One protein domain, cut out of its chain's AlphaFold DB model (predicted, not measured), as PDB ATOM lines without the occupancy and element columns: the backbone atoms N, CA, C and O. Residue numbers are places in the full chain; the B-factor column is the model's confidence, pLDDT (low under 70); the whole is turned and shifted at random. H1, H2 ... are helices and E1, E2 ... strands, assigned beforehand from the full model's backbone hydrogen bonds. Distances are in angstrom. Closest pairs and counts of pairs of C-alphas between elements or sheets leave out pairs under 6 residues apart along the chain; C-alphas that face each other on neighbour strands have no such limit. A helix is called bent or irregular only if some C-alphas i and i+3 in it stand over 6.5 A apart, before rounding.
ATOM      1  N   GLU A   4     -27.620  10.853 -25.359       94.81
ATOM      2  CA  GLU A   4     -28.291  12.035 -24.823       94.81
ATOM      3  C   GLU A   4     -27.766  13.324 -25.461       94.81
ATOM      4  O   GLU A   4     -28.564  14.160 -25.866       94.81
ATOM      5  N   GLU A   5     -26.445  13.439 -25.637       96.00
ATOM      6  CA  GLU A   5     -25.803  14.607 -26.259       96.00
ATOM      7  C   GLU A   5     -26.247  14.770 -27.722       96.00
ATOM      8  O   GLU A   5     -26.523  15.877 -28.176       96.00
ATOM      9  N   ILE A   6     -26.371  13.658 -28.460       95.62
ATOM     10  CA  ILE A   6     -26.853  13.675 -29.850       95.62
ATOM     11  C   ILE A   6     -28.330  14.071 -29.899       95.62
ATOM     12  O   ILE A   6     -28.726  14.876 -30.739       95.62
ATOM     13  N   ILE A   7     -29.152  13.498 -29.015       95.69
ATOM     14  CA  ILE A   7     -30.582  13.811 -28.943       95.69
ATOM     15  C   ILE A   7     -30.788  15.298 -28.653       95.69
ATOM     16  O   ILE A   7     -31.576  15.943 -29.343       95.69
ATOM     17  N   GLU A   8     -30.075  15.834 -27.665       96.25
ATOM     18  CA  GLU A   8     -30.172  17.235 -27.262       96.25
ATOM     19  C   GLU A   8     -29.768  18.173 -28.402       96.25
ATOM     20  O   GLU A   8     -30.537  19.071 -28.746       96.25
ATOM     21  N   ALA A   9     -28.630  17.910 -29.053       96.75
ATOM     22  CA  ALA A   9     -28.171  18.703 -30.190       96.75
ATOM     23  C   ALA A   9     -29.233  18.763 -31.302       96.75
ATOM     24  O   ALA A   9     -29.639  19.844 -31.724       96.75
ATOM     25  N   VAL A  10     -29.767  17.607 -31.708       95.94
ATOM     26  CA  VAL A  10     -30.749  17.509 -32.800       95.94
ATOM     27  C   VAL A  10     -32.076  18.175 -32.426       95.94
ATOM     28  O   VAL A  10     -32.674  18.869 -33.246       95.94
ATOM     29  N   MET A  11     -32.559  17.980 -31.198       95.88
ATOM     30  CA  MET A  11     -33.814  18.592 -30.747       95.88
ATOM     31  C   MET A  11     -33.699  20.108 -30.558       95.88
ATOM     32  O   MET A  11     -34.705  20.801 -30.703       95.88
ATOM     33  N   SER A  12     -32.502  20.627 -30.263       97.06
ATOM     34  CA  SER A  12     -32.270  22.070 -30.131       97.06
ATOM     35  C   SER A  12     -32.362  22.815 -31.471       97.06
ATOM     36  O   SER A  12     -32.795  23.965 -31.509       97.06
ATOM     37  N   GLU A  13     -32.035  22.140 -32.577       96.38
ATOM     38  CA  GLU A  13     -32.016  22.719 -33.927       96.38
ATOM     39  C   GLU A  13     -33.304  22.462 -34.729       96.38
ATOM     40  O   GLU A  13     -33.556  23.114 -35.746       96.38
ATOM     41  N   HIS A  14     -34.143  21.518 -34.291       94.69
ATOM     42  CA  HIS A  14     -35.295  21.056 -35.064       94.69
ATOM     43  C   HIS A  14     -36.574  20.973 -34.229       94.69
ATOM     44  O   HIS A  14     -36.731  20.138 -33.337       94.69
ATOM     45  N   GLN A  15     -37.552  21.805 -34.587       94.75
ATOM     46  CA  GLN A  15     -38.880  21.783 -33.982       94.75
ATOM     47  C   GLN A  15     -39.735  20.616 -34.496       94.75
ATOM     48  O   GLN A  15     -39.560  20.120 -35.608       94.75
ATOM     49  N   GLY A  16     -40.714  20.197 -33.689       94.75
ATOM     50  CA  GLY A  16     -41.660  19.141 -34.063       94.75
ATOM     51  C   GLY A  16     -41.106  17.719 -33.944       94.75
ATOM     52  O   GLY A  16     -41.764  16.777 -34.387       94.75
ATOM     53  N   LEU A  17     -39.927  17.550 -33.339       95.94
ATOM     54  CA  LEU A  17     -39.384  16.242 -32.997       95.94
ATOM     55  C   LEU A  17     -39.937  15.731 -31.666       95.94
ATOM     56  O   LEU A  17     -40.151  16.487 -30.718       95.94
ATOM     57  N   VAL A  18     -40.143  14.421 -31.593       95.00
ATOM     58  CA  VAL A  18     -40.584  13.706 -30.396       95.00
ATOM     59  C   VAL A  18     -39.598  12.582 -30.112       95.00
ATOM     60  O   VAL A  18     -39.306  11.772 -30.992       95.00
ATOM     61  N   LEU A  19     -39.096  12.528 -28.880       94.50
ATOM     62  CA  LEU A  19     -38.349  11.386 -28.362       94.50
ATOM     63  C   LEU A  19     -39.334  10.314 -27.887       94.50
ATOM     64  O   LEU A  19     -40.202  10.595 -27.062       94.50
ATOM     65  N   ASP A  20     -39.189   9.093 -28.396       92.81
ATOM     66  CA  ASP A  20     -39.985   7.938 -27.971       92.81
ATOM     67  C   ASP A  20     -39.149   6.647 -28.050       92.81
ATOM     68  O   ASP A  20     -38.047   6.608 -28.611       92.81
ATOM     69  N   THR A  21     -39.669   5.569 -27.471       89.50
ATOM     70  CA  THR A  21     -39.091   4.229 -27.539       89.50
ATOM     71  C   THR A  21     -39.936   3.331 -28.435       89.50
ATOM     72  O   THR A  21     -41.156   3.234 -28.299       89.50
ATOM     73  N   ASN A  22     -39.284   2.595 -29.336       83.75
ATOM     74  CA  ASN A  22     -39.949   1.558 -30.115       83.75
ATOM     75  C   ASN A  22     -39.113   0.280 -30.150       83.75
ATOM     76  O   ASN A  22     -37.933   0.313 -30.501       83.75
ATOM     77  N   TRP A  23     -39.720  -0.853 -29.785       79.44
ATOM     78  CA  TRP A  23     -39.038  -2.156 -29.705       79.44
ATOM     79  C   TRP A  23     -37.760  -2.125 -28.847       79.44
ATOM     80  O   TRP A  23     -36.734  -2.689 -29.228       79.44
ATOM     81  N   GLY A  24     -37.800  -1.402 -27.720       82.06
ATOM     82  CA  GLY A  24     -36.661  -1.251 -26.805       82.06
ATOM     83  C   GLY A  24     -35.516  -0.377 -27.332       82.06
ATOM     84  O   GLY A  24     -34.427  -0.413 -26.769       82.06
ATOM     85  N   LYS A  25     -35.739   0.379 -28.413       86.00
ATOM     86  CA  LYS A  25     -34.775   1.317 -29.004       86.00
ATOM     87  C   LYS A  25     -35.257   2.737 -28.790       86.00
ATOM     88  O   LYS A  25     -36.427   3.022 -29.051       86.00
ATOM     89  N   ARG A  26     -34.350   3.622 -28.395       92.69
ATOM     90  CA  ARG A  26     -34.617   5.060 -28.309       92.69
ATOM     91  C   ARG A  26     -34.582   5.663 -29.709       92.69
ATOM     92  O   ARG A  26     -33.752   5.264 -30.527       92.69
ATOM     93  N   GLY A  27     -35.471   6.603 -30.005       93.88
ATOM     94  CA  GLY A  27     -35.497   7.246 -31.313       93.88
ATOM     95  C   GLY A  27     -36.160   8.610 -31.310       93.88
ATOM     96  O   GLY A  27     -37.021   8.897 -30.484       93.88
ATOM     97  N   LEU A  28     -35.750   9.431 -32.270       95.62
ATOM     98  CA  LEU A  28     -36.404  10.689 -32.588       95.62
ATOM     99  C   LEU A  28     -37.338  10.488 -33.774       95.62
ATOM    100  O   LEU A  28     -36.984   9.857 -34.777       95.62
ATOM    101  N   PHE A  29     -38.529  11.055 -33.644       95.12
ATOM    102  CA  PHE A  29     -39.603  10.971 -34.616       95.12
ATOM    103  C   PHE A  29     -40.043  12.374 -35.010       95.12
ATOM    104  O   PHE A  29     -40.267  13.222 -34.150       95.12
ATOM    105  N   CYS A  30     -40.203  12.615 -36.305       94.88
ATOM    106  CA  CYS A  30     -40.846  13.823 -36.798       94.88
ATOM    107  C   CYS A  30     -42.357  13.690 -36.581       94.88
ATOM    108  O   CYS A  30     -42.994  12.799 -37.153       94.88
ATOM    109  N   ASN A  31     -42.924  14.534 -35.718       96.19
ATOM    110  CA  ASN A  31     -44.358  14.573 -35.442       96.19
ATOM    111  C   ASN A  31     -44.841  15.989 -35.067       96.19
ATOM    112  O   ASN A  31     -45.263  16.222 -33.925       96.19
ATOM    113  N   PRO A  32     -44.792  16.958 -36.002       94.75
ATOM    114  CA  PRO A  32     -45.268  18.310 -35.742       94.75
ATOM    115  C   PRO A  32     -46.735  18.294 -35.300       94.75
ATOM    116  O   PRO A  32     -47.584  17.639 -35.913       94.75
ATOM    117  N   GLY A  33     -47.021  18.975 -34.186       93.06
ATOM    118  CA  GLY A  33     -48.363  19.039 -33.601       93.06
ATOM    119  C   GLY A  33     -48.921  17.703 -33.098       93.06
ATOM    120  O   GLY A  33     -50.105  17.638 -32.787       93.06
ATOM    121  N   ARG A  34     -48.105  16.638 -33.021       91.81
ATOM    122  CA  ARG A  34     -48.549  15.281 -32.652       91.81
ATOM    123  C   ARG A  34     -49.711  14.764 -33.518       91.81
ATOM    124  O   ARG A  34     -50.578  14.041 -33.036       91.81
ATOM    125  N   SER A  35     -49.713  15.131 -34.799       92.75
ATOM    126  CA  SER A  35     -50.756  14.767 -35.771       92.75
ATOM    127  C   SER A  35     -50.833  13.263 -36.060       92.75
ATOM    128  O   SER A  35     -51.887  12.763 -36.451       92.75
ATOM    129  N   LEU A  36     -49.735  12.531 -35.847       92.19
ATOM    130  CA  LEU A  36     -49.673  11.078 -35.982       92.19
ATOM    131  C   LEU A  36     -49.539  10.403 -34.608       92.19
ATOM    132  O   LEU A  36     -48.892  10.963 -33.722       92.19
ATOM    133  N   PRO A  37     -50.018   9.153 -34.432       88.62
ATOM    134  CA  PRO A  37     -49.869   8.425 -33.167       88.62
ATOM    135  C   PRO A  37     -48.415   8.289 -32.686       88.62
ATOM    136  O   PRO A  37     -48.157   8.353 -31.489       88.62
ATOM    137  N   LYS A  38     -47.463   8.113 -33.617       85.06
ATOM    138  CA  LYS A  38     -46.022   7.987 -33.318       85.06
ATOM    139  C   LYS A  38     -45.101   8.891 -34.145       85.06
ATOM    140  O   LYS A  38     -43.916   8.975 -33.847       85.06
ATOM    141  N   GLY A  39     -45.614   9.569 -35.171       92.25
ATOM    142  CA  GLY A  39     -44.775  10.288 -36.133       92.25
ATOM    143  C   GLY A  39     -44.034   9.369 -37.105       92.25
ATOM    144  O   GLY A  39     -44.316   8.174 -37.215       92.25
ATOM    145  N   THR A  40     -43.068   9.944 -37.814       92.56
ATOM    146  CA  THR A  40     -42.190   9.237 -38.755       92.56
ATOM    147  C   THR A  40     -40.774   9.166 -38.198       92.56
ATOM    148  O   THR A  40     -40.292  10.134 -37.619       92.56
ATOM    149  N   TYR A  41     -40.090   8.035 -38.374       92.00
ATOM    150  CA  TYR A  41     -38.706   7.877 -37.923       92.00
ATOM    151  C   TYR A  41     -37.784   8.930 -38.541       92.00
ATOM    152  O   TYR A  41     -37.698   9.029 -39.763       92.00
ATOM    153  N   LEU A  42     -37.046   9.642 -37.690       93.94
ATOM    154  CA  LEU A  42     -35.891  10.438 -38.093       93.94
ATOM    155  C   LEU A  42     -34.603   9.646 -37.847       93.94
ATOM    156  O   LEU A  42     -33.834   9.386 -38.772       93.94
ATOM    157  N   MET A  43     -34.388   9.228 -36.597       95.44
ATOM    158  CA  MET A  43     -33.216   8.447 -36.206       95.44
ATOM    159  C   MET A  43     -33.502   7.532 -35.019       95.44
ATOM    160  O   MET A  43     -34.388   7.798 -34.210       95.44
ATOM    161  N   THR A  44     -32.743   6.443 -34.907       94.88
ATOM    162  CA  THR A  44     -32.860   5.480 -33.802       94.88
ATOM    163  C   THR A  44     -31.498   5.031 -33.304       94.88
ATOM    164  O   THR A  44     -30.564   4.874 -34.089       94.88
ATOM    165  N   PHE A  45     -31.419   4.765 -32.006       94.50
ATOM    166  CA  PHE A  45     -30.248   4.237 -31.329       94.50
ATOM    167  C   PHE A  45     -30.504   2.793 -30.917       94.50
ATOM    168  O   PHE A  45     -31.518   2.464 -30.296       94.50
ATOM    169  N   LYS A  46     -29.573   1.916 -31.280       92.19
ATOM    170  CA  LYS A  46     -29.532   0.530 -30.826       92.19
ATOM    171  C   LYS A  46     -28.352   0.325 -29.900       92.19
ATOM    172  O   LYS A  46     -27.224   0.515 -30.326       92.19
ATOM    173  N   GLU A  47     -28.630  -0.152 -28.699       91.31
ATOM    174  CA  GLU A  47     -27.615  -0.498 -27.691       91.31
ATOM    175  C   GLU A  47     -27.432  -2.023 -27.575       91.31
ATOM    176  O   GLU A  47     -26.542  -2.507 -26.886       91.31
ATOM    177  N   ARG A  48     -28.282  -2.806 -28.257       90.12
ATOM    178  CA  ARG A  48     -28.215  -4.272 -28.307       90.12
ATOM    179  C   ARG A  48     -28.584  -4.798 -29.690       90.12
ATOM    180  O   ARG A  48     -29.450  -4.237 -30.375       90.12
ATOM    181  N   ASP A  49     -27.944  -5.900 -30.065       90.19
ATOM    182  CA  ASP A  49     -28.261  -6.635 -31.285       90.19
ATOM    183  C   ASP A  49     -29.590  -7.390 -31.141       90.19
ATOM    184  O   ASP A  49     -29.972  -7.828 -30.056       90.19
ATOM    185  N   GLY A  50     -30.304  -7.535 -32.253       88.81
ATOM    186  CA  GLY A  50     -31.363  -8.527 -32.419       88.81
ATOM    187  C   GLY A  50     -30.970  -9.548 -33.486       88.81
ATOM    188  O   GLY A  50     -29.908  -9.449 -34.096       88.81
ATOM    189  N   GLU A  51     -31.856 -10.500 -33.769       88.69
ATOM    190  CA  GLU A  51     -31.600 -11.580 -34.738       88.69
ATOM    191  C   GLU A  51     -31.135 -11.060 -36.108       88.69
ATOM    192  O   GLU A  51     -30.186 -11.576 -36.695       88.69
ATOM    193  N   ASN A  52     -31.752  -9.973 -36.585       89.31
ATOM    194  CA  ASN A  52     -31.474  -9.407 -37.904       89.31
ATOM    195  C   ASN A  52     -30.153  -8.639 -38.009       89.31
ATOM    196  O   ASN A  52     -29.720  -8.346 -39.122       89.31
ATOM    197  N   ASP A  53     -29.525  -8.279 -36.890       87.19
ATOM    198  CA  ASP A  53     -28.325  -7.445 -36.889       87.19
ATOM    199  C   ASP A  53     -27.222  -7.889 -35.928       87.19
ATOM    200  O   ASP A  53     -26.303  -7.117 -35.667       87.19
ATOM    201  N   SER A  54     -27.239  -9.158 -35.525       91.56
ATOM    202  CA  SER A  54     -26.204  -9.825 -34.717       91.56
ATOM    203  C   SER A  54     -24.774  -9.691 -35.259       91.56
ATOM    204  O   SER A  54     -23.817  -9.686 -34.486       91.56
ATOM    205  N   ALA A  55     -24.605  -9.507 -36.571       90.81
ATOM    206  CA  ALA A  55     -23.310  -9.211 -37.181       90.81
ATOM    207  C   ALA A  55     -22.683  -7.884 -36.710       90.81
ATOM    208  O   ALA A  55     -21.469  -7.726 -36.815       90.81
ATOM    209  N   SER A  56     -23.484  -6.951 -36.182       88.25
ATOM    210  CA  SER A  56     -23.025  -5.623 -35.750       88.25
ATOM    211  C   SER A  56     -22.212  -5.670 -34.447       88.25
ATOM    212  O   SER A  56     -21.394  -4.783 -34.208       88.25
ATOM    213  N   ARG A  57     -22.413  -6.699 -33.608       89.06
ATOM    214  CA  ARG A  57     -21.711  -6.903 -32.325       89.06
ATOM    215  C   ARG A  57     -21.767  -5.656 -31.429       89.06
ATOM    216  O   ARG A  57     -20.734  -5.168 -30.954       89.06
ATOM    217  N   ILE A  58     -22.968  -5.109 -31.236       89.38
ATOM    218  CA  ILE A  58     -23.207  -3.834 -30.533       89.38
ATOM    219  C   ILE A  58     -23.201  -4.000 -29.009       89.38
ATOM    220  O   ILE A  58     -22.970  -3.024 -28.314       89.38
ATOM    221  N   GLY A  59     -23.376  -5.212 -28.470       83.81
ATOM    222  CA  GLY A  59     -23.463  -5.477 -27.020       83.81
ATOM    223  C   GLY A  59     -22.186  -5.241 -26.188       83.81
ATOM    224  O   GLY A  59     -22.001  -5.900 -25.169       83.81
ATOM    225  N   ARG A  60     -21.288  -4.360 -26.635       88.88
ATOM    226  CA  ARG A  60     -20.072  -3.916 -25.947       88.88
ATOM    227  C   ARG A  60     -20.366  -2.623 -25.190       88.88
ATOM    228  O   ARG A  60     -21.154  -1.804 -25.655       88.88
ATOM    229  N   ASP A  61     -19.701  -2.428 -24.057       86.88
ATOM    230  CA  ASP A  61     -19.933  -1.240 -23.239       86.88
ATOM    231  C   ASP A  61     -19.576   0.054 -23.991       86.88
ATOM    232  O   ASP A  61     -18.587   0.115 -24.725       86.88
ATOM    233  N   GLY A  62     -20.428   1.069 -23.849       87.38
ATOM    234  CA  GLY A  62     -20.286   2.355 -24.536       87.38
ATOM    235  C   GLY A  62     -20.482   2.336 -26.061       87.38
ATOM    236  O   GLY A  62     -20.288   3.374 -26.695       87.38
ATOM    237  N   VAL A  63     -20.871   1.206 -26.669       91.38
ATOM    238  CA  VAL A  63     -21.106   1.093 -28.118       91.38
ATOM    239  C   VAL A  63     -22.602   1.082 -28.422       91.38
ATOM    240  O   VAL A  63     -23.383   0.350 -27.824       91.38
ATOM    241  N   TYR A  64     -23.003   1.870 -29.415       92.38
ATOM    242  CA  TYR A  64     -24.352   1.856 -29.966       92.38
ATOM    243  C   TYR A  64     -24.304   2.029 -31.482       92.38
ATOM    244  O   TYR A  64     -23.341   2.554 -32.038       92.38
ATOM    245  N   ARG A  65     -25.377   1.623 -32.162       92.31
ATOM    246  CA  ARG A  65     -25.594   1.925 -33.578       92.31
ATOM    247  C   ARG A  65     -26.624   3.031 -33.721       92.31
ATOM    248  O   ARG A  65     -27.767   2.866 -33.294       92.31
ATOM    249  N   LEU A  66     -26.231   4.110 -34.389       93.31
ATOM    250  CA  LEU A  66     -27.142   5.128 -34.895       93.31
ATOM    251  C   LEU A  66     -27.658   4.702 -36.273       93.31
ATOM    252  O   LEU A  66     -26.882   4.365 -37.164       93.31
ATOM    253  N   ASN A  67     -28.972   4.707 -36.447       92.31
ATOM    254  CA  ASN A  67     -29.620   4.488 -37.732       92.31
ATOM    255  C   ASN A  67     -30.391   5.749 -38.126       92.31
ATOM    256  O   ASN A  67     -31.276   6.170 -37.380       92.31
ATOM    257  N   LEU A  68     -30.066   6.306 -39.291       92.25
ATOM    258  CA  LEU A  68     -30.705   7.474 -39.890       92.25
ATOM    259  C   LEU A  68     -30.903   7.247 -41.394       92.25
ATOM    260  O   LEU A  68     -30.122   6.542 -42.034       92.25
ATOM    261  N   GLY A  69     -31.949   7.847 -41.957       88.50
ATOM    262  CA  GLY A  69     -32.167   7.853 -43.403       88.50
ATOM    263  C   GLY A  69     -31.427   9.012 -44.066       88.50
ATOM    264  O   GLY A  69     -31.514  10.141 -43.593       88.50
ATOM    265  N   ILE A  70     -30.744   8.750 -45.184       90.56
ATOM    266  CA  ILE A  70     -30.193   9.791 -46.063       90.56
ATOM    267  C   ILE A  70     -30.613   9.542 -47.518       90.56
ATOM    268  O   ILE A  70     -30.865   8.389 -47.889       90.56
ATOM    269  N   PRO A  71     -30.680  10.581 -48.370       94.00
ATOM    270  CA  PRO A  71     -30.935  10.397 -49.794       94.00
ATOM    271  C   PRO A  71     -29.877   9.505 -50.455       94.00
ATOM    272  O   PRO A  71     -28.688   9.582 -50.139       94.00
ATOM    273  N   LYS A  72     -30.289   8.701 -51.443       93.19
ATOM    274  CA  LYS A  72     -29.380   7.815 -52.196       93.19
ATOM    275  C   LYS A  72     -28.221   8.583 -52.841       93.19
ATOM    276  O   LYS A  72     -27.097   8.096 -52.829       93.19
ATOM    277  N   ALA A  73     -28.494   9.774 -53.379       96.31
ATOM    278  CA  ALA A  73     -27.469  10.633 -53.967       96.31
ATOM    279  C   ALA A  73     -26.406  11.028 -52.928       96.31
ATOM    280  O   ALA A  73     -25.224  10.849 -53.184       96.31
ATOM    281  N   THR A  74     -26.823  11.451 -51.730       95.44
ATOM    282  CA  THR A  74     -25.923  11.773 -50.610       95.44
ATOM    283  C   THR A  74     -25.103  10.563 -50.162       95.44
ATOM    284  O   THR A  74     -23.923  10.698 -49.855       95.44
ATOM    285  N   PHE A  75     -25.705   9.369 -50.142       93.06
ATOM    286  CA  PHE A  75     -24.974   8.142 -49.826       93.06
ATOM    287  C   PHE A  75     -23.887   7.856 -50.870       93.06
ATOM    288  O   PHE A  75     -22.751   7.578 -50.507       93.06
ATOM    289  N   ILE A  76     -24.219   7.929 -52.162       93.81
ATOM    290  CA  ILE A  76     -23.270   7.660 -53.253       93.81
ATOM    291  C   ILE A  76     -22.158   8.706 -53.287       93.81
ATOM    292  O   ILE A  76     -21.002   8.335 -53.432       93.81
ATOM    293  N   ASP A  77     -22.479   9.984 -53.101       95.31
ATOM    294  CA  ASP A  77     -21.485  11.058 -53.017       95.31
ATOM    295  C   ASP A  77     -20.454  10.786 -51.908       95.31
ATOM    296  O   ASP A  77     -19.248  10.884 -52.117       95.31
ATOM    297  N   ARG A  78     -20.923  10.329 -50.741       92.38
ATOM    298  CA  ARG A  78     -20.060  10.065 -49.586       92.38
ATOM    299  C   ARG A  78     -19.342   8.712 -49.620       92.38
ATOM    300  O   ARG A  78     -18.244   8.602 -49.086       92.38
ATOM    301  N   PHE A  79     -19.957   7.682 -50.200       90.25
ATOM    302  CA  PHE A  79     -19.503   6.285 -50.101       90.25
ATOM    303  C   PHE A  79     -19.261   5.606 -51.458       90.25
ATOM    304  O   PHE A  79     -19.008   4.404 -51.515       90.25
ATOM    305  N   SER A  80     -19.315   6.357 -52.561       90.31
ATOM    306  CA  SER A  80     -19.097   5.939 -53.959       90.31
ATOM    307  C   SER A  80     -20.104   4.942 -54.545       90.31
ATOM    308  O   SER A  80     -20.459   5.040 -55.717       90.31
TER     309      SER A  80
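AT A GLANCE: This is residues 4 to 80 of the 98 residues of an uncharacterized protein of Gemmatimonadetes bacterium (UniProt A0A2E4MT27). A strongly twisted sheet of four strands forms a wall, with helix H1 packed over one face and no named helix over the other. H2 lies off one end of the sheet, in the stretch between E3 and E4, and residues 71 to 80, with H3, stick out as an arm. The 77 printed residues hold three named helices and four named strands in the order H1 E1 E2 E3 H2 E4 H3; the antiparallel sheet runs E1 E2 E3 E4, and the class is mixed. The whole is only just loose, close to compact, with a radius of gyration of the C-alphas of 14.1 A and spans of 38 by 32 by 23 A.

HOW THE PARTS SIT: H1, residues 4 to 13, is on the sheet of E1, residues 17 to 22, E2, residues 25 to 30, E3, residues 40 to 46, and E4, residues 65 to 68. Its height over the sheet is 9.3 A, and it runs along the strands, at 1 degrees to E2 on the local plane. The closest C-alphas of H1 and E2 are those of Ile 7 and Leu 28, 7.5 A apart. E1, E2 and E3 form a meander, each strand the antiparallel neighbour of the one before. N 20 and O 27 are 3.0 A apart, N 28 and O 43 2.9 A, and N 44 and O 67, between E3 and E4, 2.9 A. H2, residues 51 to 56, and H3, residues 72 to 79, are not on the sheet and are apart. Every O i to N i+4 pair is within hydrogen-bond range in H1 and H3; in H2 0 of 2 are, and 1 of 3 O i to N i+3 pairs.

IN THESE COORDINATES: H1 begins at C-alpha 4 (-28.291, 12.035, -24.823) and is 14.5 A long. E1 is 15.0 A, E2 15.9 A and E3 17.3 A long. H2 is irregular, with C-alphas 52 and 55 8.2 A apart. H3 ends at C-alpha 79 (-19.503, 6.285, -50.101).

THE WHOLE: The farthest C-alphas, those of Gly 33 and Ser 80, are 38.0 A apart. The printed part has no cut and no long link, and no printed residue is under 70 in pLDDT.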